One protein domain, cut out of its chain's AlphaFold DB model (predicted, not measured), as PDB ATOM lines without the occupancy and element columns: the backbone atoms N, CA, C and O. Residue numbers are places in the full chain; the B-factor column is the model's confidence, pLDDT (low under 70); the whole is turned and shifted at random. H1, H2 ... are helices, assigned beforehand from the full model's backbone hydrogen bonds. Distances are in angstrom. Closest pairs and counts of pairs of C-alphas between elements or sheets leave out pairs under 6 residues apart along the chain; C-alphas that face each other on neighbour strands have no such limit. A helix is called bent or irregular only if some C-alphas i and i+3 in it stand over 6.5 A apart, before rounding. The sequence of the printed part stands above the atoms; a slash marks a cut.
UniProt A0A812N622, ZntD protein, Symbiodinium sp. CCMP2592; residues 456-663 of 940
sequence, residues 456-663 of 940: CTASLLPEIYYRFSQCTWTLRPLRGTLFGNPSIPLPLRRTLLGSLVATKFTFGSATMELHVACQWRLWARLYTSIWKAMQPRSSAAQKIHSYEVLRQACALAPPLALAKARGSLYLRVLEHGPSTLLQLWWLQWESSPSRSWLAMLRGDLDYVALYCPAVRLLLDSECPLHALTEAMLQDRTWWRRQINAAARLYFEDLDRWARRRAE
ATOM      1  N   CYS A 456     158.235 122.920 173.414       86.81
ATOM      2  CA  CYS A 456     159.155 123.397 174.448       86.81
ATOM      3  C   CYS A 456     160.624 123.468 173.988       86.81
ATOM      4  O   CYS A 456     161.393 124.250 174.527       86.81
ATOM      5  N   THR A 457     161.004 122.711 172.953       82.81
ATOM      6  CA  THR A 457     162.351 122.723 172.348       82.81
ATOM      7  C   THR A 457     162.494 123.686 171.165       82.81
ATOM      8  O   THR A 457     163.492 123.627 170.449       82.81
ATOM      9  N   ALA A 458     161.477 124.513 170.892       81.81
ATOM     10  CA  ALA A 458     161.391 125.374 169.706       81.81
ATOM     11  C   ALA A 458     161.552 124.644 168.344       81.81
ATOM     12  O   ALA A 458     161.789 125.267 167.308       81.81
ATOM     13  N   SER A 459     161.381 123.316 168.299       85.44
ATOM     14  CA  SER A 459     161.421 122.530 167.064       85.44
ATOM     15  C   SER A 459     160.262 122.872 166.127       85.44
ATOM     16  O   SER A 459     159.085 122.746 166.464       85.44
ATOM     17  N   LEU A 460     160.592 123.226 164.884       88.31
ATOM     18  CA  LEU A 460     159.604 123.564 163.855       88.31
ATOM     19  C   LEU A 460     159.048 122.345 163.109       88.31
ATOM     20  O   LEU A 460     158.095 122.479 162.341       88.31
ATOM     21  N   LEU A 461     159.617 121.148 163.299       89.75
ATOM     22  CA  LEU A 461     159.209 119.958 162.542       89.75
ATOM     23  C   LEU A 461     157.715 119.623 162.705       89.75
ATOM     24  O   LEU A 461     157.054 119.444 161.675       89.75
ATOM     25  N   PRO A 462     157.145 119.581 163.931       90.62
ATOM     26  CA  PRO A 462     155.722 119.302 164.104       90.62
ATOM     27  C   PRO A 462     154.842 120.329 163.393       90.62
ATOM     28  O   PRO A 462     153.862 119.961 162.749       90.62
ATOM     29  N   GLU A 463     155.218 121.610 163.429       91.88
ATOM     30  CA  GLU A 463     154.466 122.662 162.753       91.88
ATOM     31  C   GLU A 463     154.524 122.520 161.228       91.88
ATOM     32  O   GLU A 463     153.480 122.570 160.575       91.88
ATOM     33  N   ILE A 464     155.708 122.286 160.650       93.00
ATOM     34  CA  ILE A 464     155.875 122.095 159.200       93.00
ATOM     35  C   ILE A 464     154.996 120.934 158.713       93.00
ATOM     36  O   ILE A 464     154.259 121.079 157.730       93.00
ATOM     37  N   TYR A 465     155.021 119.795 159.412       92.88
ATOM     38  CA  TYR A 465     154.190 118.642 159.062       92.88
ATOM     39  C   TYR A 465     152.704 118.897 159.289       92.88
ATOM     40  O   TYR A 465     151.886 118.519 158.447       92.88
ATOM     41  N   TYR A 466     152.336 119.580 160.371       91.62
ATOM     42  CA  TYR A 466     150.953 119.951 160.634       91.62
ATOM     43  C   TYR A 466     150.403 120.845 159.519       91.62
ATOM     44  O   TYR A 466     149.368 120.517 158.934       91.62
ATOM     45  N   ARG A 467     151.119 121.905 159.126       92.06
ATOM     46  CA  ARG A 467     150.736 122.777 158.002       92.06
ATOM     47  C   ARG A 467     150.626 122.000 156.693       92.06
ATOM     48  O   ARG A 467     149.646 122.156 155.958       92.06
ATOM     49  N   PHE A 468     151.582 121.112 156.424       93.94
ATOM     50  CA  PHE A 468     151.545 120.270 155.232       93.94
ATOM     51  C   PHE A 468     150.365 119.288 155.246       93.94
ATOM     52  O   PHE A 468     149.745 119.033 154.213       93.94
ATOM     53  N   SER A 469     149.982 118.770 156.414       89.00
ATOM     54  CA  SER A 469     148.807 117.908 156.552       89.00
ATOM     55  C   SER A 469     147.512 118.663 156.226       89.00
ATOM     56  O   SER A 469     146.675 118.137 155.490       89.00
ATOM     57  N   GLN A 470     147.380 119.922 156.669       87.62
ATOM     58  CA  GLN A 470     146.214 120.775 156.406       87.62
ATOM     59  C   GLN A 470     146.050 121.080 154.910       87.62
ATOM     60  O   GLN A 470     144.943 120.994 154.358       87.62
ATOM     61  N   CYS A 471     147.152 121.408 154.225       89.38
ATOM     62  CA  CYS A 471     147.115 121.624 152.782       89.38
ATOM     63  C   CYS A 471     146.820 120.309 152.044       89.38
ATOM     64  O   CYS A 471     145.968 120.277 151.158       89.38
ATOM     65  N   THR A 472     147.427 119.198 152.467       86.19
ATOM     66  CA  THR A 472     147.241 117.874 151.860       86.19
ATOM     67  C   THR A 472     145.803 117.370 151.992       86.19
ATOM     68  O   THR A 472     145.263 116.825 151.032       86.19
ATOM     69  N   TRP A 473     145.151 117.600 153.133       81.50
ATOM     70  CA  TRP A 473     143.730 117.291 153.341       81.50
ATOM     71  C   TRP A 473     142.820 118.000 152.336       81.50
ATOM     72  O   TRP A 473     141.844 117.425 151.861       81.50
ATOM     73  N   THR A 474     143.169 119.236 151.975       82.06
ATOM     74  CA  THR A 474     142.434 120.021 150.971       82.06
ATOM     75  C   THR A 474     142.789 119.573 149.550       82.06
ATOM     76  O   THR A 474     141.931 119.507 148.675       82.06
ATOM     77  N   LEU A 475     144.057 119.224 149.326       85.06
ATOM     78  CA  LEU A 475     144.597 118.865 148.024       85.06
ATOM     79  C   LEU A 475     144.149 117.482 147.541       85.06
ATOM     80  O   LEU A 475     143.783 117.331 146.380       85.06
ATOM     81  N   ARG A 476     144.197 116.461 148.408       83.62
ATOM     82  CA  ARG A 476     143.936 115.052 148.057       83.62
ATOM     83  C   ARG A 476     142.636 114.828 147.267       83.62
ATOM     84  O   ARG A 476     142.741 114.202 146.211       83.62
ATOM     85  N   PRO A 477     141.459 115.326 147.700       78.75
ATOM     86  CA  PRO A 477     140.207 115.097 146.973       78.75
ATOM     87  C   PRO A 477     140.134 115.842 145.631       78.75
ATOM     88  O   PRO A 477     139.419 115.410 144.735       78.75
ATOM     89  N   LEU A 478     140.883 116.937 145.478       82.62
ATOM     90  CA  LEU A 478     140.857 117.802 144.294       82.62
ATOM     91  C   LEU A 478     142.022 117.539 143.329       82.62
ATOM     92  O   LEU A 478     142.052 118.069 142.221       82.62
ATOM     93  N   ARG A 479     143.011 116.728 143.726       83.81
ATOM     94  CA  ARG A 479     144.245 116.553 142.953       83.81
ATOM     95  C   ARG A 479     143.991 115.972 141.568       83.81
ATOM     96  O   ARG A 479     144.551 116.483 140.616       83.81
ATOM     97  N   GLY A 480     143.214 114.897 141.452       78.00
ATOM     98  CA  GLY A 480     142.969 114.256 140.152       78.00
ATOM     99  C   GLY A 480     141.912 114.973 139.314       78.00
ATOM    100  O   GLY A 480     142.029 115.034 138.099       78.00
ATOM    101  N   THR A 481     140.897 115.526 139.973       77.25
ATOM    102  CA  THR A 481     139.703 116.102 139.341       77.25
ATOM    103  C   THR A 481     139.905 117.545 138.889       77.25
ATOM    104  O   THR A 481     139.409 117.915 137.829       77.25
ATOM    105  N   LEU A 482     140.648 118.337 139.671       80.50
ATOM    106  CA  LEU A 482     140.865 119.763 139.441       80.50
ATOM    107  C   LEU A 482     142.324 120.069 139.083       80.50
ATOM    108  O   LEU A 482     142.613 120.557 137.998       80.50
ATOM    109  N   PHE A 483     143.270 119.795 139.984       85.50
ATOM    110  CA  PHE A 483     144.628 120.336 139.834       85.50
ATOM    111  C   PHE A 483     145.476 119.594 138.794       85.50
ATOM    112  O   PHE A 483     146.171 120.226 138.009       85.50
ATOM    113  N   GLY A 484     145.403 118.272 138.740       84.19
ATOM    114  CA  GLY A 484     146.131 117.444 137.777       84.19
ATOM    115  C   GLY A 484     145.378 117.207 136.467       84.19
ATOM    116  O   GLY A 484     145.880 116.467 135.628       84.19
ATOM    117  N   ASN A 485     144.184 117.786 136.294       82.38
ATOM    118  CA  ASN A 485     143.370 117.604 135.095       82.38
ATOM    119  C   ASN A 485     143.814 118.593 133.999       82.38
ATOM    120  O   ASN A 485     143.641 119.802 134.182       82.38
ATOM    121  N   PRO A 486     144.385 118.121 132.875       80.50
ATOM    122  CA  PRO A 486     144.854 118.998 131.803       80.50
ATOM    123  C   PRO A 486     143.718 119.727 131.075       80.50
ATOM    124  O   PRO A 486     143.978 120.768 130.484       80.50
ATOM    125  N   SER A 487     142.478 119.229 131.165       75.44
ATOM    126  CA  SER A 487     141.295 119.846 130.543       75.44
ATOM    127  C   SER A 487     140.917 121.186 131.179       75.44
ATOM    128  O   SER A 487     140.152 121.938 130.598       75.44
ATOM    129  N   ILE A 488     141.429 121.483 132.380       76.50
ATOM    130  CA  ILE A 488     141.167 122.742 133.079       76.50
ATOM    131  C   ILE A 488     142.330 123.707 132.803       76.50
ATOM    132  O   ILE A 488     143.494 123.328 133.018       76.50
ATOM    133  N   PRO A 489     142.066 124.967 132.407       80.62
ATOM    134  CA  PRO A 489     143.112 125.931 132.085       80.62
ATOM    135  C   PRO A 489     144.161 126.090 133.194       80.62
ATOM    136  O   PRO A 489     143.847 126.238 134.380       80.62
ATOM    137  N   LEU A 490     145.442 126.096 132.817       81.62
ATOM    138  CA  LEU A 490     146.557 126.246 133.761       81.62
ATOM    139  C   LEU A 490     146.467 127.532 134.620       81.62
ATOM    140  O   LEU A 490     146.689 127.431 135.832       81.62
ATOM    141  N   PRO A 491     146.091 128.717 134.080       81.19
ATOM    142  CA  PRO A 491     145.940 129.942 134.875       81.19
ATOM    143  C   PRO A 491     144.886 129.846 135.987       81.19
ATOM    144  O   PRO A 491     145.044 130.435 137.060       81.19
ATOM    145  N   LEU A 492     143.832 129.069 135.756       76.31
ATOM    146  CA  LEU A 492     142.791 128.802 136.738       76.31
ATOM    147  C   LEU A 492     143.307 127.840 137.818       76.31
ATOM    148  O   LEU A 492     143.227 128.136 139.013       76.31
ATOM    149  N   ARG A 493     143.931 126.728 137.406       83.88
ATOM    150  CA  ARG A 493     144.503 125.733 138.328       83.88
ATOM    151  C   ARG A 493     145.554 126.335 139.257       83.88
ATOM    152  O   ARG A 493     145.489 126.082 140.461       83.88
ATOM    153  N   ARG A 494     146.472 127.169 138.747       86.38
ATOM    154  CA  ARG A 494     147.489 127.849 139.575       86.38
ATOM    155  C   ARG A 494     146.853 128.787 140.608       86.38
ATOM    156  O   ARG A 494     147.256 128.776 141.769       86.38
ATOM    157  N   THR A 495     145.828 129.548 140.216       81.25
ATOM    158  CA  THR A 495     145.179 130.553 141.075       81.25
ATOM    159  C   THR A 495     144.427 129.874 142.217       81.25
ATOM    160  O   THR A 495     144.540 130.274 143.380       81.25
ATOM    161  N   LEU A 496     143.721 128.783 141.914       81.75
ATOM    162  CA  LEU A 496     143.008 127.985 142.909       81.75
ATOM    163  C   LEU A 496     143.955 127.204 143.815       81.75
ATOM    164  O   LEU A 496     143.754 127.174 145.028       81.75
ATOM    165  N   LEU A 497     145.008 126.601 143.261       87.75
ATOM    166  CA  LEU A 497     145.988 125.868 144.059       87.75
ATOM    167  C   LEU A 497     146.716 126.817 145.018       87.75
ATOM    168  O   LEU A 497     146.879 126.496 146.196       87.75
ATOM    169  N   GLY A 498     147.076 128.009 144.538       88.00
ATOM    170  CA  GLY A 498     147.662 129.068 145.348       88.00
ATOM    171  C   GLY A 498     146.747 129.507 146.485       88.00
ATOM    172  O   GLY A 498     147.131 129.419 147.648       88.00
ATOM    173  N   SER A 499     145.524 129.929 146.163       82.62
ATOM    174  CA  SER A 499     144.589 130.511 147.137       82.62
ATOM    175  C   SER A 499     143.980 129.507 148.124       82.62
ATOM    176  O   SER A 499     143.738 129.883 149.271       82.62
ATOM    177  N   LEU A 500     143.748 128.249 147.726       82.06
ATOM    178  CA  LEU A 500     143.048 127.248 148.550       82.06
ATOM    179  C   LEU A 500     143.968 126.275 149.284       82.06
ATOM    180  O   LEU A 500     143.595 125.761 150.344       82.06
ATOM    181  N   VAL A 501     145.130 125.969 148.703       88.69
ATOM    182  CA  VAL A 501     146.033 124.926 149.204       88.69
ATOM    183  C   VAL A 501     147.349 125.527 149.680       88.69
ATOM    184  O   VAL A 501     147.711 125.314 150.834       88.69
ATOM    185  N   ALA A 502     148.057 126.277 148.829       90.50
ATOM    186  CA  ALA A 502     149.381 126.798 149.166       90.50
ATOM    187  C   ALA A 502     149.327 127.776 150.351       90.50
ATOM    188  O   ALA A 502     150.142 127.661 151.264       90.50
ATOM    189  N   THR A 503     148.314 128.647 150.403       89.94
ATOM    190  CA  THR A 503     148.063 129.563 151.533       89.94
ATOM    191  C   THR A 503     147.949 128.849 152.879       89.94
ATOM    192  O   THR A 503     148.419 129.381 153.880       89.94
ATOM    193  N   LYS A 504     147.389 127.631 152.935       90.69
ATOM    194  CA  LYS A 504     147.295 126.848 154.182       90.69
ATOM    195  C   LYS A 504     148.654 126.381 154.691       90.69
ATOM    196  O   LYS A 504     148.834 126.247 155.898       90.69
ATOM    197  N   PHE A 505     149.584 126.112 153.774       94.31
ATOM    198  CA  PHE A 505     150.950 125.735 154.115       94.31
ATOM    199  C   PHE A 505     151.788 126.955 154.509       94.31
ATOM    200  O   PHE A 505     152.533 126.889 155.479       94.31
ATOM    201  N   THR A 506     151.633 128.073 153.793       92.12
ATOM    202  CA  THR A 506     152.401 129.304 154.046       92.12
ATOM    203  C   THR A 506     151.856 130.147 155.202       92.12
ATOM    204  O   THR A 506     152.510 131.096 155.632       92.12
ATOM    205  N   PHE A 507     150.656 129.847 155.705       89.62
ATOM    206  CA  PHE A 507     150.089 130.525 156.868       89.62
ATOM    207  C   PHE A 507     151.000 130.346 158.093       89.62
ATOM    208  O   PHE A 507     151.363 129.224 158.444       89.62
ATOM    209  N   GLY A 508     151.373 131.456 158.738       87.00
ATOM    210  CA  GLY A 508     152.308 131.469 159.869       87.00
ATOM    211  C   GLY A 508     153.783 131.276 159.490       87.00
ATOM    212  O   GLY A 508     154.637 131.312 160.361       87.00
ATOM    213  N   SER A 509     154.138 131.119 158.207       91.62
ATOM    214  CA  SER A 509     155.548 130.918 157.823       91.62
ATOM    215  C   SER A 509     156.444 132.138 158.076       91.62
ATOM    216  O   SER A 509     157.658 131.987 158.158       91.62
ATOM    217  N   ALA A 510     155.866 133.333 158.237       92.62
ATOM    218  CA  ALA A 510     156.610 134.538 158.610       92.62
ATOM    219  C   ALA A 510     157.201 134.461 160.032       92.62
ATOM    220  O   ALA A 510     158.218 135.090 160.301       92.62
ATOM    221  N   THR A 511     156.609 133.671 160.931       90.81
ATOM    222  CA  THR A 511     157.068 133.532 162.324       90.81
ATOM    223  C   THR A 511     157.996 132.328 162.525       90.81
ATOM    224  O   THR A 511     158.411 132.060 163.645       90.81
ATOM    225  N   MET A 512     158.272 131.539 161.478       90.25
ATOM    226  CA  MET A 512     159.075 130.313 161.576       90.25
ATOM    227  C   MET A 512     160.577 130.624 161.532       90.25
ATOM    228  O   MET A 512     161.085 131.049 160.496       90.25
ATOM    229  N   GLU A 513     161.284 130.332 162.625       87.31
ATOM    230  CA  GLU A 513     162.739 130.481 162.799       87.31
ATOM    231  C   GLU A 513     163.550 129.346 162.131       87.31
ATOM    232  O   GLU A 513     164.116 128.468 162.781       87.31
ATOM    233  N   LEU A 514     163.574 129.319 160.792       85.12
ATOM    234  CA  LEU A 514     164.190 128.257 159.971       85.12
ATOM    235  C   LEU A 514     165.735 128.324 159.908       85.12
ATOM    236  O   LEU A 514     166.314 128.277 158.821       85.12
ATOM    237  N   HIS A 515     166.415 128.389 161.055       80.25
ATOM    238  CA  HIS A 515     167.886 128.440 161.134       80.25
ATOM    239  C   HIS A 515     168.562 127.118 160.750       80.25
ATOM    240  O   HIS A 515     169.678 127.099 160.231       80.25
ATOM    241  N   VAL A 516     167.895 125.985 160.994       82.19
ATOM    242  CA  VAL A 516     168.480 124.664 160.747       82.19
ATOM    243  C   VAL A 516     168.303 124.268 159.283       82.19
ATOM    244  O   VAL A 516     167.184 124.113 158.786       82.19
ATOM    245  N   ALA A 517     169.415 123.992 158.597       80.69
ATOM    246  CA  ALA A 517     169.418 123.656 157.175       80.69
ATOM    247  C   ALA A 517     168.505 122.467 156.812       80.69
ATOM    248  O   ALA A 517     167.971 122.412 155.704       80.69
ATOM    249  N   CYS A 518     168.315 121.477 157.695       82.25
ATOM    250  CA  CYS A 518     167.382 120.371 157.438       82.25
ATOM    251  C   CYS A 518     165.907 120.818 157.471       82.25
ATOM    252  O   CYS A 518     165.147 120.421 156.587       82.25
ATOM    253  N   GLN A 519     165.519 121.688 158.409       86.06
ATOM    254  CA  GLN A 519     164.161 122.232 158.528       86.06
ATOM    255  C   GLN A 519     163.839 123.153 157.350       86.06
ATOM    256  O   GLN A 519     162.793 123.004 156.717       86.06
ATOM    257  N   TRP A 520     164.784 124.024 156.985       88.12
ATOM    258  CA  TRP A 520     164.706 124.838 155.773       88.12
ATOM    259  C   TRP A 520     164.477 123.982 154.520       88.12
ATOM    260  O   TRP A 520     163.529 124.197 153.760       88.12
ATOM    261  N   ARG A 521     165.325 122.962 154.318       86.44
ATOM    262  CA  ARG A 521     165.230 122.046 153.169       86.44
ATOM    263  C   ARG A 521     163.901 121.299 153.151       86.44
ATOM    264  O   ARG A 521     163.315 121.140 152.079       86.44
ATOM    265  N   LEU A 522     163.412 120.862 154.312       89.44
ATOM    266  CA  LEU A 522     162.107 120.219 154.436       89.44
ATOM    267  C   LEU A 522     160.986 121.169 154.005       89.44
ATOM    268  O   LEU A 522     160.191 120.797 153.142       89.44
ATOM    269  N   TRP A 523     160.948 122.390 154.546       94.31
ATOM    270  CA  TRP A 523     159.932 123.385 154.205       94.31
ATOM    271  C   TRP A 523     159.942 123.701 152.704       94.31
ATOM    272  O   TRP A 523     158.909 123.590 152.043       94.31
ATOM    273  N   ALA A 524     161.116 123.982 152.127       91.62
ATOM    274  CA  ALA A 524     161.271 124.293 150.705       91.62
ATOM    275  C   ALA A 524     160.842 123.129 149.792       91.62
ATOM    276  O   ALA A 524     160.181 123.331 148.763       91.62
ATOM    277  N   ARG A 525     161.178 121.889 150.176       92.56
ATOM    278  CA  ARG A 525     160.756 120.673 149.466       92.56
ATOM    279  C   ARG A 525     159.238 120.514 149.499       92.56
ATOM    280  O   ARG A 525     158.643 120.247 148.453       92.56
ATOM    281  N   LEU A 526     158.617 120.686 150.666       93.62
ATOM    282  CA  LEU A 526     157.168 120.546 150.827       93.62
ATOM    283  C   LEU A 526     156.413 121.658 150.090       93.62
ATOM    284  O   LEU A 526     155.499 121.340 149.327       93.62
ATOM    285  N   TYR A 527     156.865 122.910 150.200       94.81
ATOM    286  CA  TYR A 527     156.356 124.055 149.436       94.81
ATOM    287  C   TYR A 527     156.322 123.750 147.935       94.81
ATOM    288  O   TYR A 527     155.280 123.833 147.288       94.81
ATOM    289  N   THR A 528     157.453 123.300 147.386       91.44
ATOM    290  CA  THR A 528     157.561 122.955 145.962       91.44
ATOM    291  C   THR A 528     156.669 121.763 145.601       91.44
ATOM    292  O   THR A 528     156.095 121.713 144.515       91.44
ATOM    293  N   SER A 529     156.513 120.792 146.507       90.31
ATOM    294  CA  SER A 529     155.695 119.600 146.258       90.31
ATOM    295  C   SER A 529     154.194 119.896 146.141       90.31
ATOM    296  O   SER A 529     153.497 119.178 145.423       90.31
ATOM    297  N   ILE A 530     153.705 120.968 146.776       92.38
ATOM    298  CA  ILE A 530     152.319 121.436 146.621       92.38
ATOM    299  C   ILE A 530     152.068 121.819 145.163       92.38
ATOM    300  O   ILE A 530     151.117 121.332 144.554       92.38
ATOM    301  N   TRP A 531     152.965 122.605 144.567       92.62
ATOM    302  CA  TRP A 531     152.853 123.058 143.177       92.62
ATOM    303  C   TRP A 531     152.992 121.921 142.158       92.62
ATOM    304  O   TRP A 531     152.368 121.962 141.097       92.62
ATOM    305  N   LYS A 532     153.696 120.832 142.507       89.56
ATOM    306  CA  LYS A 532     153.739 119.604 141.686       89.56
ATOM    307  C   LYS A 532     152.368 118.955 141.499       89.56
ATOM    308  O   LYS A 532     152.220 118.095 140.638       89.56
ATOM    309  N   ALA A 533     151.362 119.322 142.290       87.75
ATOM    310  CA  ALA A 533     150.023 118.773 142.142       87.75
ATOM    311  C   ALA A 533     149.293 119.223 140.870       87.75
ATOM    312  O   ALA A 533     148.278 118.613 140.541       87.75
ATOM    313  N   MET A 534     149.806 120.231 140.153       87.75
ATOM    314  CA  MET A 534     149.281 120.608 138.835       87.75
ATOM    315  C   MET A 534     149.640 119.610 137.729       87.75
ATOM    316  O   MET A 534     149.098 119.676 136.627       87.75
ATOM    317  N   GLN A 535     150.564 118.692 138.014       84.31
ATOM    318  CA  GLN A 535     150.991 117.685 137.057       84.31
ATOM    319  C   GLN A 535     149.992 116.520 137.019       84.31
ATOM    320  O   GLN A 535     149.535 116.081 138.087       84.31
ATOM    321  N   PRO A 536     149.676 115.985 135.826       78.06
ATOM    322  CA  PRO A 536     148.850 114.793 135.692       78.06
ATOM    323  C   PRO A 536     149.433 113.606 136.466       78.06
ATOM    324  O   PRO A 536     150.649 113.428 136.556       78.06
ATOM    325  N   ARG A 537     148.562 112.756 137.023       68.38
ATOM    326  CA  ARG A 537     148.969 111.461 137.591       68.38
ATOM    327  C   ARG A 537     149.212 110.474 136.444       68.38
ATOM    328  O   ARG A 537     148.310 109.733 136.084       68.38
ATOM    329  N   SER A 538     150.408 110.489 135.866       60.09
ATOM    330  CA  SER A 538     150.870 109.485 134.899       60.09
ATOM    331  C   SER A 538     152.005 108.663 135.515       60.09
ATOM    332  O   SER A 538     152.904 109.227 136.138       60.09
ATOM    333  N   SER A 539     151.958 107.338 135.349       47.09
ATOM    334  CA  SER A 539     153.010 106.394 135.762       47.09
ATOM    335  C   SER A 539     154.306 106.545 134.954       47.09
ATOM    336  O   SER A 539     155.358 106.133 135.428       47.09
ATOM    337  N   ALA A 540     154.245 107.180 133.778       47.25
ATOM    338  CA  ALA A 540     155.371 107.387 132.864       47.25
ATOM    339  C   ALA A 540     155.952 108.817 132.909       47.25
ATOM    340  O   ALA A 540     156.817 109.167 132.107       47.25
ATOM    341  N   ALA A 541     155.473 109.679 133.814       52.03
ATOM    342  CA  ALA A 541     155.928 111.062 133.877       52.03
ATOM    343  C   ALA A 541     157.371 111.146 134.406       52.03
ATOM    344  O   ALA A 541     157.640 110.919 135.588       52.03
ATOM    345  N   GLN A 542     158.294 111.513 133.517       56.56
ATOM    346  CA  GLN A 542     159.680 111.855 133.831       56.56
ATOM    347  C   GLN A 542     159.731 112.838 135.018       56.56
ATOM    348  O   GLN A 542     158.885 113.729 135.134       56.56
ATOM    349  N   LYS A 543     160.706 112.691 135.930       67.19
ATOM    350  CA  LYS A 543     160.840 113.567 137.111       67.19
ATOM    351  C   LYS A 543     161.003 115.029 136.667       67.19
ATOM    352  O   LYS A 543     162.094 115.452 136.297       67.19
ATOM    353  N   ILE A 544     159.922 115.810 136.738       76.88
ATOM    354  CA  ILE A 544     159.935 117.233 136.378       76.88
ATOM    355  C   ILE A 544     160.825 117.992 137.364       76.88
ATOM    356  O   ILE A 544     160.671 117.895 138.589       76.88
ATOM    357  N   HIS A 545     161.755 118.764 136.809       83.75
ATOM    358  CA  HIS A 545     162.678 119.587 137.574       83.75
ATOM    359  C   HIS A 545     161.918 120.658 138.378       83.75
ATOM    360  O   HIS A 545     160.987 121.283 137.874       83.75
ATOM    361  N   SER A 546     162.327 120.915 139.623       84.94
ATOM    362  CA  SER A 546     161.625 121.832 140.541       84.94
ATOM    363  C   SER A 546     161.429 123.247 139.981       84.94
ATOM    364  O   SER A 546     160.427 123.886 140.278       84.94
ATOM    365  N   TYR A 547     162.349 123.732 139.148       86.00
ATOM    366  CA  TYR A 547     162.218 125.046 138.503       86.00
ATOM    367  C   TYR A 547     161.111 125.092 137.462       86.00
ATOM    368  O   TYR A 547     160.397 126.083 137.401       86.00
ATOM    369  N   GLU A 548     160.911 124.010 136.712       86.62
ATOM    370  CA  GLU A 548     159.803 123.940 135.761       86.62
ATOM    371  C   GLU A 548     158.459 123.936 136.498       86.62
ATOM    372  O   GLU A 548     157.511 124.590 136.074       86.62
ATOM    373  N   VAL A 549     158.399 123.293 137.669       89.44
ATOM    374  CA  VAL A 549     157.215 123.330 138.540       89.44
ATOM    375  C   VAL A 549     156.897 124.759 138.983       89.44
ATOM    376  O   VAL A 549     155.748 125.181 138.884       89.44
ATOM    377  N   LEU A 550     157.894 125.502 139.476       91.12
ATOM    378  CA  LEU A 550     157.703 126.879 139.945       91.12
ATOM    379  C   LEU A 550     157.375 127.838 138.792       91.12
ATOM    380  O   LEU A 550     156.516 128.705 138.958       91.12
ATOM    381  N   ARG A 551     157.983 127.628 137.617       91.44
ATOM    382  CA  ARG A 551     157.713 128.388 136.389       91.44
ATOM    383  C   ARG A 551     156.261 128.234 135.949       91.44
ATOM    384  O   ARG A 551     155.548 129.227 135.848       91.44
ATOM    385  N   GLN A 552     155.789 126.996 135.791       88.75
ATOM    386  CA  GLN A 552     154.399 126.708 135.413       88.75
ATOM    387  C   GLN A 552     153.389 127.202 136.458       88.75
ATOM    388  O   GLN A 552     152.279 127.606 136.115       88.75
ATOM    389  N   ALA A 553     153.772 127.185 137.736       88.75
ATOM    390  CA  ALA A 553     152.949 127.693 138.827       88.75
ATOM    391  C   ALA A 553     152.881 129.223 138.895       88.75
ATOM    392  O   ALA A 553     151.993 129.751 139.566       88.75
ATOM    393  N   CYS A 554     153.829 129.929 138.268       91.00
ATOM    394  CA  CYS A 554     154.150 131.322 138.586       91.00
ATOM    395  C   CYS A 554     154.313 131.532 140.106       91.00
ATOM    396  O   CYS A 554     153.834 132.514 140.675       91.00
ATOM    397  N   ALA A 555     154.955 130.570 140.777       91.12
ATOM    398  CA  ALA A 555     155.197 130.599 142.214       91.12
ATOM    399  C   ALA A 555     156.609 131.116 142.504       91.12
ATOM    400  O   ALA A 555     157.559 130.763 141.808       91.12
ATOM    401  N   LEU A 556     156.749 131.939 143.545       90.81
ATOM    402  CA  LEU A 556     158.049 132.448 143.976       90.81
ATOM    403  C   LEU A 556     158.955 131.304 144.446       90.81
ATOM    404  O   LEU A 556     158.484 130.298 144.987       90.81
ATOM    405  N   ALA A 557     160.267 131.496 144.318       90.81
ATOM    406  CA  ALA A 557     161.226 130.634 144.992       90.81
ATOM    407  C   ALA A 557     160.956 130.624 146.514       90.81
ATOM    408  O   ALA A 557     160.616 131.674 147.066       90.81
ATOM    409  N   PRO A 558     161.164 129.489 147.213       92.88
ATOM    410  CA  PRO A 558     161.020 129.394 148.668       92.88
ATOM    411  C   PRO A 558     161.611 130.573 149.476       92.88
ATOM    412  O   PRO A 558     160.875 131.132 150.289       92.88
ATOM    413  N   PRO A 559     162.865 131.023 149.243       90.88
ATOM    414  CA  PRO A 559     163.416 132.195 149.934       90.88
ATOM    415  C   PRO A 559     162.678 133.494 149.636       90.88
ATOM    416  O   PRO A 559     162.335 134.215 150.563       90.88
ATOM    417  N   LEU A 560     162.325 133.763 148.381       91.44
ATOM    418  CA  LEU A 560     161.603 134.985 148.028       91.44
ATOM    419  C   LEU A 560     160.168 134.997 148.583       91.44
ATOM    420  O   LEU A 560     159.647 136.047 148.959       91.44
ATOM    421  N   ALA A 561     159.529 133.826 148.669       92.62
ATOM    422  CA  ALA A 561     158.221 133.670 149.298       92.62
ATOM    423  C   ALA A 561     158.265 134.001 150.800       92.62
ATOM    424  O   ALA A 561     157.358 134.663 151.308       92.62
ATOM    425  N   LEU A 562     159.321 133.572 151.497       94.00
ATOM    426  CA  LEU A 562     159.513 133.861 152.917       94.00
ATOM    427  C   LEU A 562     159.956 135.305 153.162       94.00
ATOM    428  O   LEU A 562     159.384 135.936 154.044       94.00
ATOM    429  N   ALA A 563     160.833 135.866 152.327       94.31
ATOM    430  CA  ALA A 563     161.212 137.282 152.351       94.31
ATOM    431  C   ALA A 563     159.995 138.211 152.219       94.31
ATOM    432  O   ALA A 563     159.826 139.179 152.966       94.31
ATOM    433  N   LYS A 564     159.078 137.869 151.307       94.38
ATOM    434  CA  LYS A 564     157.798 138.568 151.169       94.38
ATOM    435  C   LYS A 564     156.970 138.495 152.455       94.38
ATOM    436  O   LYS A 564     156.424 139.510 152.885       94.38
ATOM    437  N   ALA A 565     156.848 137.304 153.043       93.44
ATOM    438  CA  ALA A 565     156.033 137.077 154.232       93.44
ATOM    439  C   ALA A 565     156.619 137.766 155.478       93.44
ATOM    440  O   ALA A 565     155.891 138.474 156.171       93.44
ATOM    441  N   ARG A 566     157.926 137.615 155.726       95.00
ATOM    442  CA  ARG A 566     158.631 138.200 156.872       95.00
ATOM    443  C   ARG A 566     158.684 139.713 156.820       95.00
ATOM    444  O   ARG A 566     158.319 140.330 157.807       95.00
ATOM    445  N   GLY A 567     159.023 140.325 155.686       94.12
ATOM    446  CA  GLY A 567     159.016 141.790 155.623       94.12
ATOM    447  C   GLY A 567     157.610 142.394 155.716       94.12
ATOM    448  O   GLY A 567     157.451 143.484 156.252       94.12
ATOM    449  N   SER A 568     156.564 141.670 155.289       92.12
ATOM    450  CA  SER A 568     155.175 142.104 155.530       92.12
ATOM    451  C   SER A 568     154.787 142.024 157.012       92.12
ATOM    452  O   SER A 568     154.031 142.868 157.486       92.12
ATOM    453  N   LEU A 569     155.272 141.007 157.735       92.31
ATOM    454  CA  LEU A 569     155.109 140.907 159.187       92.31
ATOM    455  C   LEU A 569     155.917 141.998 159.900       92.31
ATOM    456  O   LEU A 569     155.386 142.650 160.787       92.31
ATOM    457  N   TYR A 570     157.159 142.228 159.475       93.69
ATOM    458  CA  TYR A 570     158.043 143.231 160.060       93.69
ATOM    459  C   TYR A 570     157.438 144.630 159.981       93.69
ATOM    460  O   TYR A 570     157.286 145.273 161.011       93.69
ATOM    461  N   LEU A 571     156.986 145.050 158.789       91.88
ATOM    462  CA  LEU A 571     156.312 146.340 158.609       91.88
ATOM    463  C   LEU A 571     155.111 146.479 159.542       91.88
ATOM    464  O   LEU A 571     154.955 147.488 160.215       91.88
ATOM    465  N   ARG A 572     154.284 145.433 159.617       88.62
ATOM    466  CA  ARG A 572     153.091 145.436 160.460       88.62
ATOM    467  C   ARG A 572     153.439 145.583 161.942       88.62
ATOM    468  O   ARG A 572     152.742 146.291 162.660       88.62
ATOM    469  N   VAL A 573     154.504 144.922 162.399       86.25
ATOM    470  CA  VAL A 573     154.975 145.038 163.784       86.25
ATOM    471  C   VAL A 573     155.574 146.422 164.052       86.25
ATOM    472  O   VAL A 573     155.341 146.956 165.127       86.25
ATOM    473  N   LEU A 574     156.267 147.028 163.084       87.69
ATOM    474  CA  LEU A 574     156.755 148.407 163.201       87.69
ATOM    475  C   LEU A 574     155.611 149.431 163.299       87.69
ATOM    476  O   LEU A 574     155.723 150.394 164.046       87.69
ATOM    477  N   GLU A 575     154.518 149.233 162.557       84.62
ATOM    478  CA  GLU A 575     153.394 150.182 162.522       84.62
ATOM    479  C   GLU A 575     152.418 150.019 163.693       84.62
ATOM    480  O   GLU A 575     151.882 151.004 164.203       84.62
ATOM    481  N   HIS A 576     152.139 148.773 164.080       79.62
ATOM    482  CA  HIS A 576     151.023 148.440 164.969       79.62
ATOM    483  C   HIS A 576     151.370 147.375 166.015       79.62
ATOM    484  O   HIS A 576     150.523 147.012 166.828       79.62
ATOM    485  N   GLY A 577     152.579 146.813 165.978       72.00
ATOM    486  CA  GLY A 577     152.974 145.733 166.872       72.00
ATOM    487  C   GLY A 577     153.297 146.210 168.289       72.00
ATOM    488  O   GLY A 577     153.602 147.380 168.509       72.00
ATOM    489  N   PRO A 578     153.274 145.291 169.270       74.38
ATOM    490  CA  PRO A 578     153.685 145.615 170.625       74.38
ATOM    491  C   PRO A 578     155.190 145.910 170.667       74.38
ATOM    492  O   PRO A 578     155.999 145.148 170.130       74.38
ATOM    493  N   SER A 579     155.578 146.985 171.357       77.94
ATOM    494  CA  SER A 579     156.985 147.382 171.518       77.94
ATOM    495  C   SER A 579     157.834 146.298 172.193       77.94
ATOM    496  O   SER A 579     159.004 146.127 171.856       77.94
ATOM    497  N   THR A 580     157.229 145.489 173.065       79.62
ATOM    498  CA  THR A 580     157.872 144.336 173.714       79.62
ATOM    499  C   THR A 580     158.276 143.234 172.732       79.62
ATOM    500  O   THR A 580     159.281 142.564 172.955       79.62
ATOM    501  N   LEU A 581     157.561 143.055 171.612       85.12
ATOM    502  CA  LEU A 581     157.964 142.109 170.562       85.12
ATOM    503  C   LEU A 581     159.202 142.606 169.810       85.12
ATOM    504  O   LEU A 581     160.113 141.822 169.552       85.12
ATOM    505  N   LEU A 582     159.255 143.904 169.488       86.62
ATOM    506  CA  LEU A 582     160.445 144.510 168.884       86.62
ATOM    507  C   LEU A 582     161.653 144.373 169.816       86.62
ATOM    508  O   LEU A 582     162.729 143.988 169.360       86.62
ATOM    509  N   GLN A 583     161.454 144.599 171.118       85.56
ATOM    510  CA  GLN A 583     162.485 144.384 172.130       85.56
ATOM    511  C   GLN A 583     162.954 142.926 172.173       85.56
ATOM    512  O   GLN A 583     164.154 142.684 172.136       85.56
ATOM    513  N   LEU A 584     162.038 141.951 172.195       87.38
ATOM    514  CA  LEU A 584     162.383 140.524 172.173       87.38
ATOM    515  C   LEU A 584     163.222 140.148 170.948       87.38
ATOM    516  O   LEU A 584     164.233 139.463 171.082       87.38
ATOM    517  N   TRP A 585     162.828 140.606 169.757       90.56
ATOM    518  CA  TRP A 585     163.591 140.359 168.532       90.56
ATOM    519  C   TRP A 585     164.981 140.982 168.571       90.56
ATOM    520  O   TRP A 585     165.940 140.353 168.119       90.56
ATOM    521  N   TRP A 586     165.099 142.194 169.112       89.12
ATOM    522  CA  TRP A 586     166.378 142.886 169.213       89.12
ATOM    523  C   TRP A 586     167.299 142.251 170.252       89.12
ATOM    524  O   TRP A 586     168.457 141.979 169.954       89.12
ATOM    525  N   LEU A 587     166.773 141.901 171.425       87.88
ATOM    526  CA  LEU A 587     167.511 141.160 172.445       87.88
ATOM    527  C   LEU A 587     168.025 139.817 171.904       87.88
ATOM    528  O   LEU A 587     169.190 139.468 172.097       87.88
ATOM    529  N   GLN A 588     167.190 139.093 171.151       88.75
ATOM    530  CA  GLN A 588     167.595 137.855 170.480       88.75
ATOM    531  C   GLN A 588     168.704 138.103 169.448       88.75
ATOM    532  O   GLN A 588     169.618 137.286 169.315       88.75
ATOM    533  N   TRP A 589     168.631 139.213 168.708       89.19
ATOM    534  CA  TRP A 589     169.671 139.623 167.766       89.19
ATOM    535  C   TRP A 589     170.989 139.941 168.471       89.19
ATOM    536  O   TRP A 589     172.022 139.453 168.025       89.19
ATOM    537  N   GLU A 590     170.962 140.660 169.590       87.38
ATOM    538  CA  GLU A 590     172.157 140.989 170.373       87.38
ATOM    539  C   GLU A 590     172.808 139.745 170.988       87.38
ATOM    540  O   GLU A 590     174.023 139.569 170.892       87.38
ATOM    541  N   SER A 591     172.020 138.838 171.575       85.00
ATOM    542  CA  SER A 591     172.572 137.632 172.203       85.00
ATOM    543  C   SER A 591     173.004 136.571 171.199       85.00
ATOM    544  O   SER A 591     173.859 135.735 171.486       85.00
ATOM    545  N   SER A 592     172.328 136.489 170.054       85.00
ATOM    546  CA  SER A 592     172.529 135.426 169.071       85.00
ATOM    547  C   SER A 592     172.236 135.916 167.648       85.00
ATOM    548  O   SER A 592     171.248 135.492 167.036       85.00
ATOM    549  N   PRO A 593     173.138 136.728 167.056       84.19
ATOM    550  CA  PRO A 593     172.928 137.340 165.742       84.19
ATOM    551  C   PRO A 593     172.684 136.342 164.605       84.19
ATOM    552  O   PRO A 593     172.073 136.689 163.607       84.19
ATOM    553  N   SER A 594     173.146 135.093 164.722       82.75
ATOM    554  CA  SER A 594     172.969 134.053 163.693       82.75
ATOM    555  C   SER A 594     171.718 133.184 163.880       82.75
ATOM    556  O   SER A 594     171.299 132.493 162.947       82.75
ATOM    557  N   ARG A 595     171.117 133.199 165.077       82.19
ATOM    558  CA  ARG A 595     169.981 132.344 165.474       82.19
ATOM    559  C   ARG A 595     168.737 133.144 165.869       82.19
ATOM    560  O   ARG A 595     167.863 132.603 166.536       82.19
ATOM    561  N   SER A 596     168.679 134.418 165.492       89.31
ATOM    562  CA  SER A 596     167.560 135.303 165.798       89.31
ATOM    563  C   SER A 596     166.591 135.449 164.636       89.31
ATOM    564  O   SER A 596     166.969 135.321 163.466       89.31
ATOM    565  N   TRP A 597     165.343 135.813 164.928       92.94
ATOM    566  CA  TRP A 597     164.373 136.079 163.868       92.94
ATOM    567  C   TRP A 597     164.856 137.171 162.891       92.94
ATOM    568  O   TRP A 597     164.735 137.019 161.670       92.94
ATOM    569  N   LEU A 598     165.503 138.221 163.411       92.94
ATOM    570  CA  LEU A 598     166.103 139.295 162.613       92.94
ATOM    571  C   LEU A 598     167.258 138.813 161.719       92.94
ATOM    572  O   LEU A 598     167.434 139.339 160.621       92.94
ATOM    573  N   ALA A 599     167.980 137.757 162.103       90.44
ATOM    574  CA  ALA A 599     168.982 137.127 161.242       90.44
ATOM    575  C   ALA A 599     168.378 136.556 159.959       90.44
ATOM    576  O   ALA A 599     168.984 136.630 158.889       90.44
ATOM    577  N   MET A 600     167.165 136.004 160.036       91.81
ATOM    578  CA  MET A 600     166.472 135.530 158.839       91.81
ATOM    579  C   MET A 600     166.058 136.684 157.936       91.81
ATOM    580  O   MET A 600     166.155 136.556 156.719       91.81
ATOM    581  N   LEU A 601     165.615 137.802 158.518       93.19
ATOM    582  CA  LEU A 601     165.289 139.006 157.759       93.19
ATOM    583  C   LEU A 601     166.547 139.579 157.084       93.19
ATOM    584  O   LEU A 601     166.507 139.939 155.911       93.19
ATOM    585  N   ARG A 602     167.697 139.562 157.770       92.06
ATOM    586  CA  ARG A 602     168.999 139.899 157.177       92.06
ATOM    587  C   ARG A 602     169.362 138.963 156.017       92.06
ATOM    588  O   ARG A 602     169.816 139.450 154.985       92.06
ATOM    589  N   GLY A 603     169.125 137.657 156.156       90.31
ATOM    590  CA  GLY A 603     169.324 136.682 155.078       90.31
ATOM    591  C   GLY A 603     168.356 136.864 153.899       90.31
ATOM    592  O   GLY A 603     168.711 136.599 152.750       90.31
ATOM    593  N   ASP A 604     167.148 137.373 154.150       93.38
ATOM    594  CA  ASP A 604     166.227 137.772 153.084       93.38
ATOM    595  C   ASP A 604     166.763 138.959 152.288       93.38
ATOM    596  O   ASP A 604     166.630 138.967 151.063       93.38
ATOM    597  N   LEU A 605     167.400 139.931 152.952       92.50
ATOM    598  CA  LEU A 605     168.063 141.043 152.268       92.50
ATOM    599  C   LEU A 605     169.168 140.546 151.336       92.50
ATOM    600  O   LEU A 605     169.192 140.959 150.178       92.50
ATOM    601  N   ASP A 606     170.012 139.609 151.786       89.69
ATOM    602  CA  ASP A 606     171.044 138.999 150.932       89.69
ATOM    603  C   ASP A 606     170.433 138.370 149.679       89.69
ATOM    604  O   ASP A 606     170.922 138.561 148.563       89.69
ATOM    605  N   TYR A 607     169.326 137.641 149.844       89.06
ATOM    606  CA  TYR A 607     168.670 136.980 148.724       89.06
ATOM    607  C   TYR A 607     168.024 137.976 147.752       89.06
ATOM    608  O   TYR A 607     168.128 137.812 146.535       89.06
ATOM    609  N   VAL A 608     167.355 139.014 148.257       90.88
ATOM    610  CA  VAL A 608     166.705 140.030 147.412       90.88
ATOM    611  C   VAL A 608     167.746 140.914 146.713       90.88
ATOM    612  O   VAL A 608     167.540 141.287 145.555       90.88
ATOM    613  N   ALA A 609     168.897 141.171 147.343       90.88
ATOM    614  CA  ALA A 609     170.013 141.913 146.754       90.88
ATOM    615  C   ALA A 609     170.603 141.239 145.501       90.88
ATOM    616  O   ALA A 609     171.157 141.924 144.642       90.88
ATOM    617  N   LEU A 610     170.415 139.921 145.323       87.50
ATOM    618  CA  LEU A 610     170.779 139.221 144.080       87.50
ATOM    619  C   LEU A 610     170.033 139.763 142.849       87.50
ATOM    620  O   LEU A 610     170.531 139.637 141.723       87.50
ATOM    621  N   TYR A 611     168.848 140.340 143.062       87.25
ATOM    622  CA  TYR A 611     167.973 140.858 142.015       87.25
ATOM    623  C   TYR A 611     167.880 142.388 142.027       87.25
ATOM    624  O   TYR A 611     167.765 142.989 140.964       87.25
ATOM    625  N   CYS A 612     167.919 143.022 143.202       90.25
ATOM    626  CA  CYS A 612     167.628 144.449 143.359       90.25
ATOM    627  C   CYS A 612     168.853 145.235 143.867       90.25
ATOM    628  O   CYS A 612     169.208 145.096 145.039       90.25
ATOM    629  N   PRO A 613     169.457 146.122 143.048       85.88
ATOM    630  CA  PRO A 613     170.610 146.936 143.452       85.88
ATOM    631  C   PRO A 613     170.342 147.855 144.651       85.88
ATOM    632  O   PRO A 613     171.217 148.029 145.489       85.88
ATOM    633  N   ALA A 614     169.123 148.389 144.782       85.38
ATOM    634  CA  ALA A 614     168.749 149.247 145.910       85.38
ATOM    635  C   ALA A 614     168.868 148.533 147.268       85.38
ATOM    636  O   ALA A 614     169.222 149.155 148.260       85.38
ATOM    637  N   VAL A 615     168.612 147.220 147.312       89.06
ATOM    638  CA  VAL A 615     168.773 146.422 148.538       89.06
ATOM    639  C   VAL A 615     170.250 146.194 148.848       89.06
ATOM    640  O   VAL A 615     170.618 146.149 150.013       89.06
ATOM    641  N   ARG A 616     171.108 146.110 147.824       88.44
ATOM    642  CA  ARG A 616     172.558 145.958 148.000       88.44
ATOM    643  C   ARG A 616     173.173 147.153 148.733       88.44
ATOM    644  O   ARG A 616     173.983 146.933 149.614       88.44
ATOM    645  N   LEU A 617     172.705 148.370 148.452       87.94
ATOM    646  CA  LEU A 617     173.146 149.581 149.159       87.94
ATOM    647  C   LEU A 617     172.846 149.533 150.668       87.94
ATOM    648  O   LEU A 617     173.649 149.998 151.467       87.94
ATOM    649  N   LEU A 618     171.724 148.924 151.075       89.19
ATOM    650  CA  LEU A 618     171.429 148.719 152.501       89.19
ATOM    651  C   LEU A 618     172.394 147.723 153.152       89.19
ATOM    652  O   LEU A 618     172.664 147.824 154.344       89.19
ATOM    653  N   LEU A 619     172.902 146.748 152.390       88.88
ATOM    654  CA  LEU A 619     173.855 145.763 152.906       88.88
ATOM    655  C   LEU A 619     175.233 146.363 153.185       88.88
ATOM    656  O   LEU A 619     175.951 145.810 154.013       88.88
ATOM    657  N   ASP A 620     175.566 147.469 152.520       87.38
ATOM    658  CA  ASP A 620     176.823 148.197 152.698       87.38
ATOM    659  C   ASP A 620     176.787 149.137 153.925       87.38
ATOM    660  O   ASP A 620     177.807 149.707 154.301       87.38
ATOM    661  N   SER A 621     175.620 149.297 154.566       87.81
ATOM    662  CA  SER A 621     175.459 150.080 155.800       87.81
ATOM    663  C   SER A 621     176.012 149.333 157.022       87.81
ATOM    664  O   SER A 621     175.975 148.104 157.064       87.81
ATOM    665  N   GLU A 622     176.442 150.063 158.062       83.50
ATOM    666  CA  GLU A 622     176.979 149.470 159.305       83.50
ATOM    667  C   GLU A 622     176.004 148.479 159.961       83.50
ATOM    668  O   GLU A 622     176.401 147.405 160.413       83.50
ATOM    669  N   CYS A 623     174.705 148.807 159.956       86.44
ATOM    670  CA  CYS A 623     173.638 147.912 160.391       86.44
ATOM    671  C   CYS A 623     172.531 147.824 159.321       86.44
ATOM    672  O   CYS A 623     171.617 148.655 159.305       86.44
ATOM    673  N   PRO A 624     172.544 146.792 158.452       89.81
ATOM    674  CA  PRO A 624     171.558 146.651 157.374       89.81
ATOM    675  C   PRO A 624     170.107 146.542 157.856       89.81
ATOM    676  O   PRO A 624     169.181 146.899 157.131       89.81
ATOM    677  N   LEU A 625     169.889 146.047 159.080       90.12
ATOM    678  CA  LEU A 625     168.559 145.981 159.693       90.12
ATOM    679  C   LEU A 625     168.053 147.365 160.115       90.12
ATOM    680  O   LEU A 625     166.869 147.649 159.942       90.12
ATOM    681  N   HIS A 626     168.934 148.234 160.614       89.31
ATOM    682  CA  HIS A 626     168.586 149.615 160.942       89.31
ATOM    683  C   HIS A 626     168.224 150.383 159.666       89.31
ATOM    684  O   HIS A 626     167.124 150.914 159.558       89.31
ATOM    685  N   ALA A 627     169.078 150.294 158.640       90.94
ATOM    686  CA  ALA A 627     168.832 150.914 157.339       90.94
ATOM    687  C   ALA A 627     167.540 150.392 156.668       90.94
ATOM    688  O   ALA A 627     166.794 151.151 156.050       90.94
ATOM    689  N   LEU A 628     167.224 149.096 156.819       92.75
ATOM    690  CA  LEU A 628     165.938 148.535 156.387       92.75
ATOM    691  C   LEU A 628     164.759 149.153 157.151       92.75
ATOM    692  O   LEU A 628     163.736 149.458 156.539       92.75
ATOM    693  N   THR A 629     164.888 149.302 158.470       92.12
ATOM    694  CA  THR A 629     163.841 149.865 159.337       92.12
ATOM    695  C   THR A 629     163.521 151.294 158.924       92.12
ATOM    696  O   THR A 629     162.363 151.600 158.643       92.12
ATOM    697  N   GLU A 630     164.546 152.135 158.772       91.00
ATOM    698  CA  GLU A 630     164.406 153.511 158.293       91.00
ATOM    699  C   GLU A 630     163.732 153.567 156.917       91.00
ATOM    700  O   GLU A 630     162.746 154.282 156.738       91.00
ATOM    701  N   ALA A 631     164.198 152.761 155.955       91.88
ATOM    702  CA  ALA A 631     163.629 152.733 154.609       91.88
ATOM    703  C   ALA A 631     162.141 152.338 154.604       91.88
ATOM    704  O   ALA A 631     161.346 152.894 153.844       91.88
ATOM    705  N   MET A 632     161.752 151.379 155.450       92.62
ATOM    706  CA  MET A 632     160.368 150.911 155.563       92.62
ATOM    707  C   MET A 632     159.455 151.909 156.287       92.62
ATOM    708  O   MET A 632     158.281 152.006 155.930       92.62
ATOM    709  N   LEU A 633     159.979 152.655 157.262       90.19
ATOM    710  CA  LEU A 633     159.243 153.718 157.954       90.19
ATOM    711  C   LEU A 633     159.076 154.968 157.077       90.19
ATOM    712  O   LEU A 633     158.009 155.580 157.091       90.19
ATOM    713  N   GLN A 634     160.086 155.313 156.273       91.62
ATOM    714  CA  GLN A 634     160.018 156.420 155.312       91.62
ATOM    715  C   GLN A 634     159.068 156.117 154.143       91.62
ATOM    716  O   GLN A 634     158.270 156.968 153.750       91.62
ATOM    717  N   ASP A 635     159.116 154.898 153.594       92.75
ATOM    718  CA  ASP A 635     158.188 154.433 152.562       92.75
ATOM    719  C   ASP A 635     157.677 153.016 152.852       92.75
ATOM    720  O   ASP A 635     158.304 151.999 152.538       92.75
ATOM    721  N   ARG A 636     156.430 152.954 153.328       91.31
ATOM    722  CA  ARG A 636     155.693 151.717 153.642       91.31
ATOM    723  C   ARG A 636     155.585 150.746 152.464       91.31
ATOM    724  O   ARG A 636     155.374 149.546 152.640       91.31
ATOM    725  N   THR A 637     155.694 151.235 151.231       92.88
ATOM    726  CA  THR A 637     155.620 150.396 150.029       92.88
ATOM    727  C   THR A 637     156.983 149.886 149.574       92.88
ATOM    728  O   THR A 637     157.030 148.995 148.718       92.88
ATOM    729  N   TRP A 638     158.078 150.396 150.144       94.44
ATOM    730  CA  TRP A 638     159.438 150.181 149.664       94.44
ATOM    731  C   TRP A 638     159.780 148.696 149.551       94.44
ATOM    732  O   TRP A 638     160.055 148.210 148.451       94.44
ATOM    733  N   TRP A 639     159.643 147.935 150.645       94.38
ATOM    734  CA  TRP A 639     159.949 146.498 150.650       94.38
ATOM    735  C   TRP A 639     159.098 145.719 149.644       94.38
ATOM    736  O   TRP A 639     159.595 144.880 148.890       94.38
ATOM    737  N   ARG A 640     157.800 146.039 149.566       93.88
ATOM    738  CA  ARG A 640     156.880 145.417 148.606       93.88
ATOM    739  C   ARG A 640     157.311 145.693 147.164       93.88
ATOM    740  O   ARG A 640     157.211 144.791 146.330       93.88
ATOM    741  N   ARG A 641     157.785 146.906 146.857       94.81
ATOM    742  CA  ARG A 641     158.309 147.263 145.530       94.81
ATOM    743  C   ARG A 641     159.569 146.459 145.199       94.81
ATOM    744  O   ARG A 641     159.610 145.886 144.109       94.81
ATOM    745  N   GLN A 642     160.510 146.321 146.138       95.00
ATOM    746  CA  GLN A 642     161.721 145.508 145.941       95.00
ATOM    747  C   GLN A 642     161.389 144.028 145.713       95.00
ATOM    748  O   GLN A 642     161.846 143.428 144.744       95.00
ATOM    749  N   ILE A 643     160.506 143.445 146.528       94.81
ATOM    750  CA  ILE A 643     160.062 142.053 146.362       94.81
ATOM    751  C   ILE A 643     159.368 141.833 145.015       94.81
ATOM    752  O   ILE A 643     159.610 140.823 144.355       94.81
ATOM    753  N   ASN A 644     158.513 142.762 144.580       94.00
ATOM    754  CA  ASN A 644     157.847 142.654 143.283       94.00
ATOM    755  C   ASN A 644     158.841 142.775 142.117       94.00
ATOM    756  O   ASN A 644     158.677 142.083 141.114       94.00
ATOM    757  N   ALA A 645     159.867 143.624 142.236       93.62
ATOM    758  CA  ALA A 645     160.936 143.725 141.246       93.62
ATOM    759  C   ALA A 645     161.774 142.439 141.188       93.62
ATOM    760  O   ALA A 645     161.946 141.876 140.107       93.62
ATOM    761  N   ALA A 646     162.192 141.916 142.344       92.75
ATOM    762  CA  ALA A 646     162.903 140.646 142.447       92.75
ATOM    763  C   ALA A 646     162.086 139.477 141.880       92.75
ATOM    764  O   ALA A 646     162.625 138.636 141.168       92.75
ATOM    765  N   ALA A 647     160.775 139.444 142.137       92.62
ATOM    766  CA  ALA A 647     159.880 138.424 141.599       92.62
ATOM    767  C   ALA A 647     159.820 138.443 140.067       92.62
ATOM    768  O   ALA A 647     159.854 137.379 139.455       92.62
ATOM    769  N   ARG A 648     159.755 139.627 139.443       94.06
ATOM    770  CA  ARG A 648     159.767 139.747 137.975       94.06
ATOM    771  C   ARG A 648     161.057 139.183 137.379       94.06
ATOM    772  O   ARG A 648     160.987 138.284 136.548       94.06
ATOM    773  N   LEU A 649     162.207 139.633 137.882       92.19
ATOM    774  CA  LEU A 649     163.523 139.170 137.423       92.19
ATOM    775  C   LEU A 649     163.712 137.662 137.646       92.19
ATOM    776  O   LEU A 649     164.239 136.960 136.789       92.19
ATOM    777  N   TYR A 650     163.220 137.145 138.770       92.12
ATOM    778  CA  TYR A 650     163.208 135.712 139.046       92.12
ATOM    779  C   TYR A 650     162.411 134.912 138.001       92.12
ATOM    780  O   TYR A 650     162.870 133.862 137.551       92.12
ATOM    781  N   PHE A 651     161.227 135.382 137.598       91.31
ATOM    782  CA  PHE A 651     160.443 134.699 136.565       91.31
ATOM    783  C   PHE A 651     161.119 134.770 135.189       91.31
ATOM    784  O   PHE A 651     161.161 133.759 134.488       91.31
ATOM    785  N   GLU A 652     161.736 135.901 134.843       91.19
ATOM    786  CA  GLU A 652     162.543 136.033 133.621       91.19
ATOM    787  C   GLU A 652     163.724 135.045 133.603       91.19
ATOM    788  O   GLU A 652     164.003 134.418 132.575       91.19
ATOM    789  N   ASP A 653     164.389 134.841 134.745       89.88
ATOM    790  CA  ASP A 653     165.454 133.845 134.907       89.88
ATOM    791  C   ASP A 653     164.960 132.410 134.714       89.88
ATOM    792  O   ASP A 653     165.643 131.600 134.076       89.88
ATOM    793  N   LEU A 654     163.769 132.081 135.225       87.62
ATOM    794  CA  LEU A 654     163.156 130.772 135.000       87.62
ATOM    795  C   LEU A 654     162.851 130.532 133.520       87.62
ATOM    796  O   LEU A 654     163.087 129.429 133.022       87.62
ATOM    797  N   ASP A 655     162.369 131.550 132.811       89.69
ATOM    798  CA  ASP A 655     162.095 131.453 131.378       89.69
ATOM    799  C   ASP A 655     163.377 131.331 130.551       89.69
ATOM    800  O   ASP A 655     163.445 130.502 129.640       89.69
ATOM    801  N   ARG A 656     164.433 132.079 130.902       87.75
ATOM    802  CA  ARG A 656     165.767 131.905 130.300       87.75
ATOM    803  C   ARG A 656     166.310 130.497 130.527       87.75
ATOM    804  O   ARG A 656     166.816 129.879 129.591       87.75
ATOM    805  N   TRP A 657     166.190 129.972 131.747       86.94
ATOM    806  CA  TRP A 657     166.624 128.614 132.083       86.94
ATOM    807  C   TRP A 657     165.868 127.548 131.278       86.94
ATOM    808  O   TRP A 657     166.493 126.613 130.778       86.94
ATOM    809  N   ALA A 658     164.548 127.695 131.128       85.00
ATOM    810  CA  ALA A 658     163.728 126.756 130.371       85.00
ATOM    811  C   ALA A 658     164.093 126.742 128.877       85.00
ATOM    812  O   ALA A 658     164.216 125.659 128.306       85.00
ATOM    813  N   ARG A 659     164.348 127.914 128.271       87.25
ATOM    814  CA  ARG A 659     164.826 128.024 126.877       87.25
ATOM    815  C   ARG A 659     166.176 127.332 126.676       87.25
ATOM    816  O   ARG A 659     166.262 126.408 125.873       87.25
ATOM    817  N   ARG A 660     167.180 127.656 127.505       84.31
ATOM    818  CA  ARG A 660     168.519 127.026 127.445       84.31
ATOM    819  C   ARG A 660     168.453 125.498 127.591       84.31
ATOM    820  O   ARG A 660     169.220 124.771 126.967       84.31
ATOM    821  N   ARG A 661     167.540 124.988 128.426       77.38
ATOM    822  CA  ARG A 661     167.345 123.542 128.611       77.38
ATOM    823  C   ARG A 661     166.659 122.881 127.414       77.38
ATOM    824  O   ARG A 661     166.976 121.734 127.130       77.38
ATOM    825  N   ALA A 662     165.740 123.571 126.742       75.56
ATOM    826  CA  ALA A 662     165.118 123.076 125.514       75.56
ATOM    827  C   ALA A 662     166.117 123.025 124.342       75.56
ATOM    828  O   ALA A 662     166.024 122.140 123.501       75.56
ATOM    829  N   GLU A 663     167.091 123.937 124.325       75.00
ATOM    830  CA  GLU A 663     168.144 124.031 123.303       75.00
ATOM    831  C   GLU A 663     169.287 123.011 123.487       75.00
ATOM    832  O   GLU A 663     170.039 122.770 122.548       75.00
TER     833      GLU A 663
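This is residues 456 to 663 of the 940 residues of the protein "ZntD protein" of Symbiodinium sp. CCMP2592 (UniProt A0A812N622). Two helical lobes are linked by a short helix and a long one: H1, H2 and H3 form an up-and-down bundle, while in the other lobe H5 and H7 cross, with H6, H8 and H9 packed round them. The long H10 packs along part of H5, then runs back towards the first lobe and crosses H4, which packs on H3. The printed part has 208 residues with ten named helices, H1 to H10 in order along the chain, and no named strand; the class is all helix. It is compact, with a radius of gyration of the C-alphas of 18.5 A, and spans 53 by 43 by 29 A.

Start with H1, residues 461 to 483, and H2, residues 490 to 506, a helical hairpin at a shallow tilt of 23 degrees; their closest C-alphas, of Arg 467 and Phe 505, are 4.9 A apart. H1 is irregular, with C-alphas 477 and 480 7.4 A apart, and has a kink of 55 degrees near residue 477. H3, residues 517 to 534, touches H2 with residues 527 to 534 alone, Ala 502 and Ile 530 being closest at 6.6 A between C-alphas; they too form a hairpin, at a shallow tilt of 32 degrees. H1, H2 and H3 make the bundle, each running against the one before it. Look next at H4, residues 546 to 553: it touches H3 at a steep tilt of 46 degrees, and the closest C-alphas, of Lys 532 and Val 549, are 6.0 A apart. H5, residues 558 to 576, only just touches H3, with 3 pairs of C-alphas within 8 A, the closest being those of Ala 524 and Pro 558 at 5.5 A. H6, residues 579 to 591, touches H7, residues 597 to 609, about perpendicular at 80 degrees, closest at the C-alphas of Trp 589 and Leu 598, 6.3 A apart. H7 touches H5 at a steep tilt of 57 degrees, with the C-alphas of Ala 563 and Asp 604 closest at 5.1 A. H8, residues 613 to 619, forms a hairpin with H7, its closest C-alphas being those of Ala 609 and Arg 616 at 4.9 A. H9, residues 624 to 634, touches H7 about perpendicular at 81 degrees, closest at the C-alphas of Arg 602 and Leu 625, 6.6 A apart. H10, residues 638 to 663, touches H5 with residues 639 to 647 alone, opposite ways at a shallow tilt of 6 degrees; the closest C-alphas, of Lys 564 and Ile 643, are 6.4 A apart. Farther on, H10 touches H4, with the C-alphas of Arg 551 and Leu 654 closest at 6.1 A. H1 and H10 are apart. Every O i to N i+4 pair is within hydrogen-bond range in H4, H5, H6, H7, H9 and H10, against 14 of 19 in H1, 10 of 13 in H2, 11 of 14 in H3 and 2 of 3 in H8.

Find C-alpha 461 at (159.209, 119.958, 162.542); from there H1 runs 27.0 A to C-alpha 483. H2 covers 21.3 A, H3 27.4 A and H5 27.0 A; H5 begins at C-alpha 558, (161.020, 129.394, 148.668). H6 measures 18.4 A, H7 18.9 A and H9 15.3 A, while H4 and H8 are short. H10 is the longest, 38.1 A, and ends at C-alpha 663, (168.144, 124.031, 123.303).

The C-alphas farthest apart are those of Ala 540 and Ser 579, at 55.6 A. The printed part has no cut. The link from H3 to H4, 11 residues, is long, and within it residues 537 to 543 are under pLDDT 70; the mean of the printed part is 86.9.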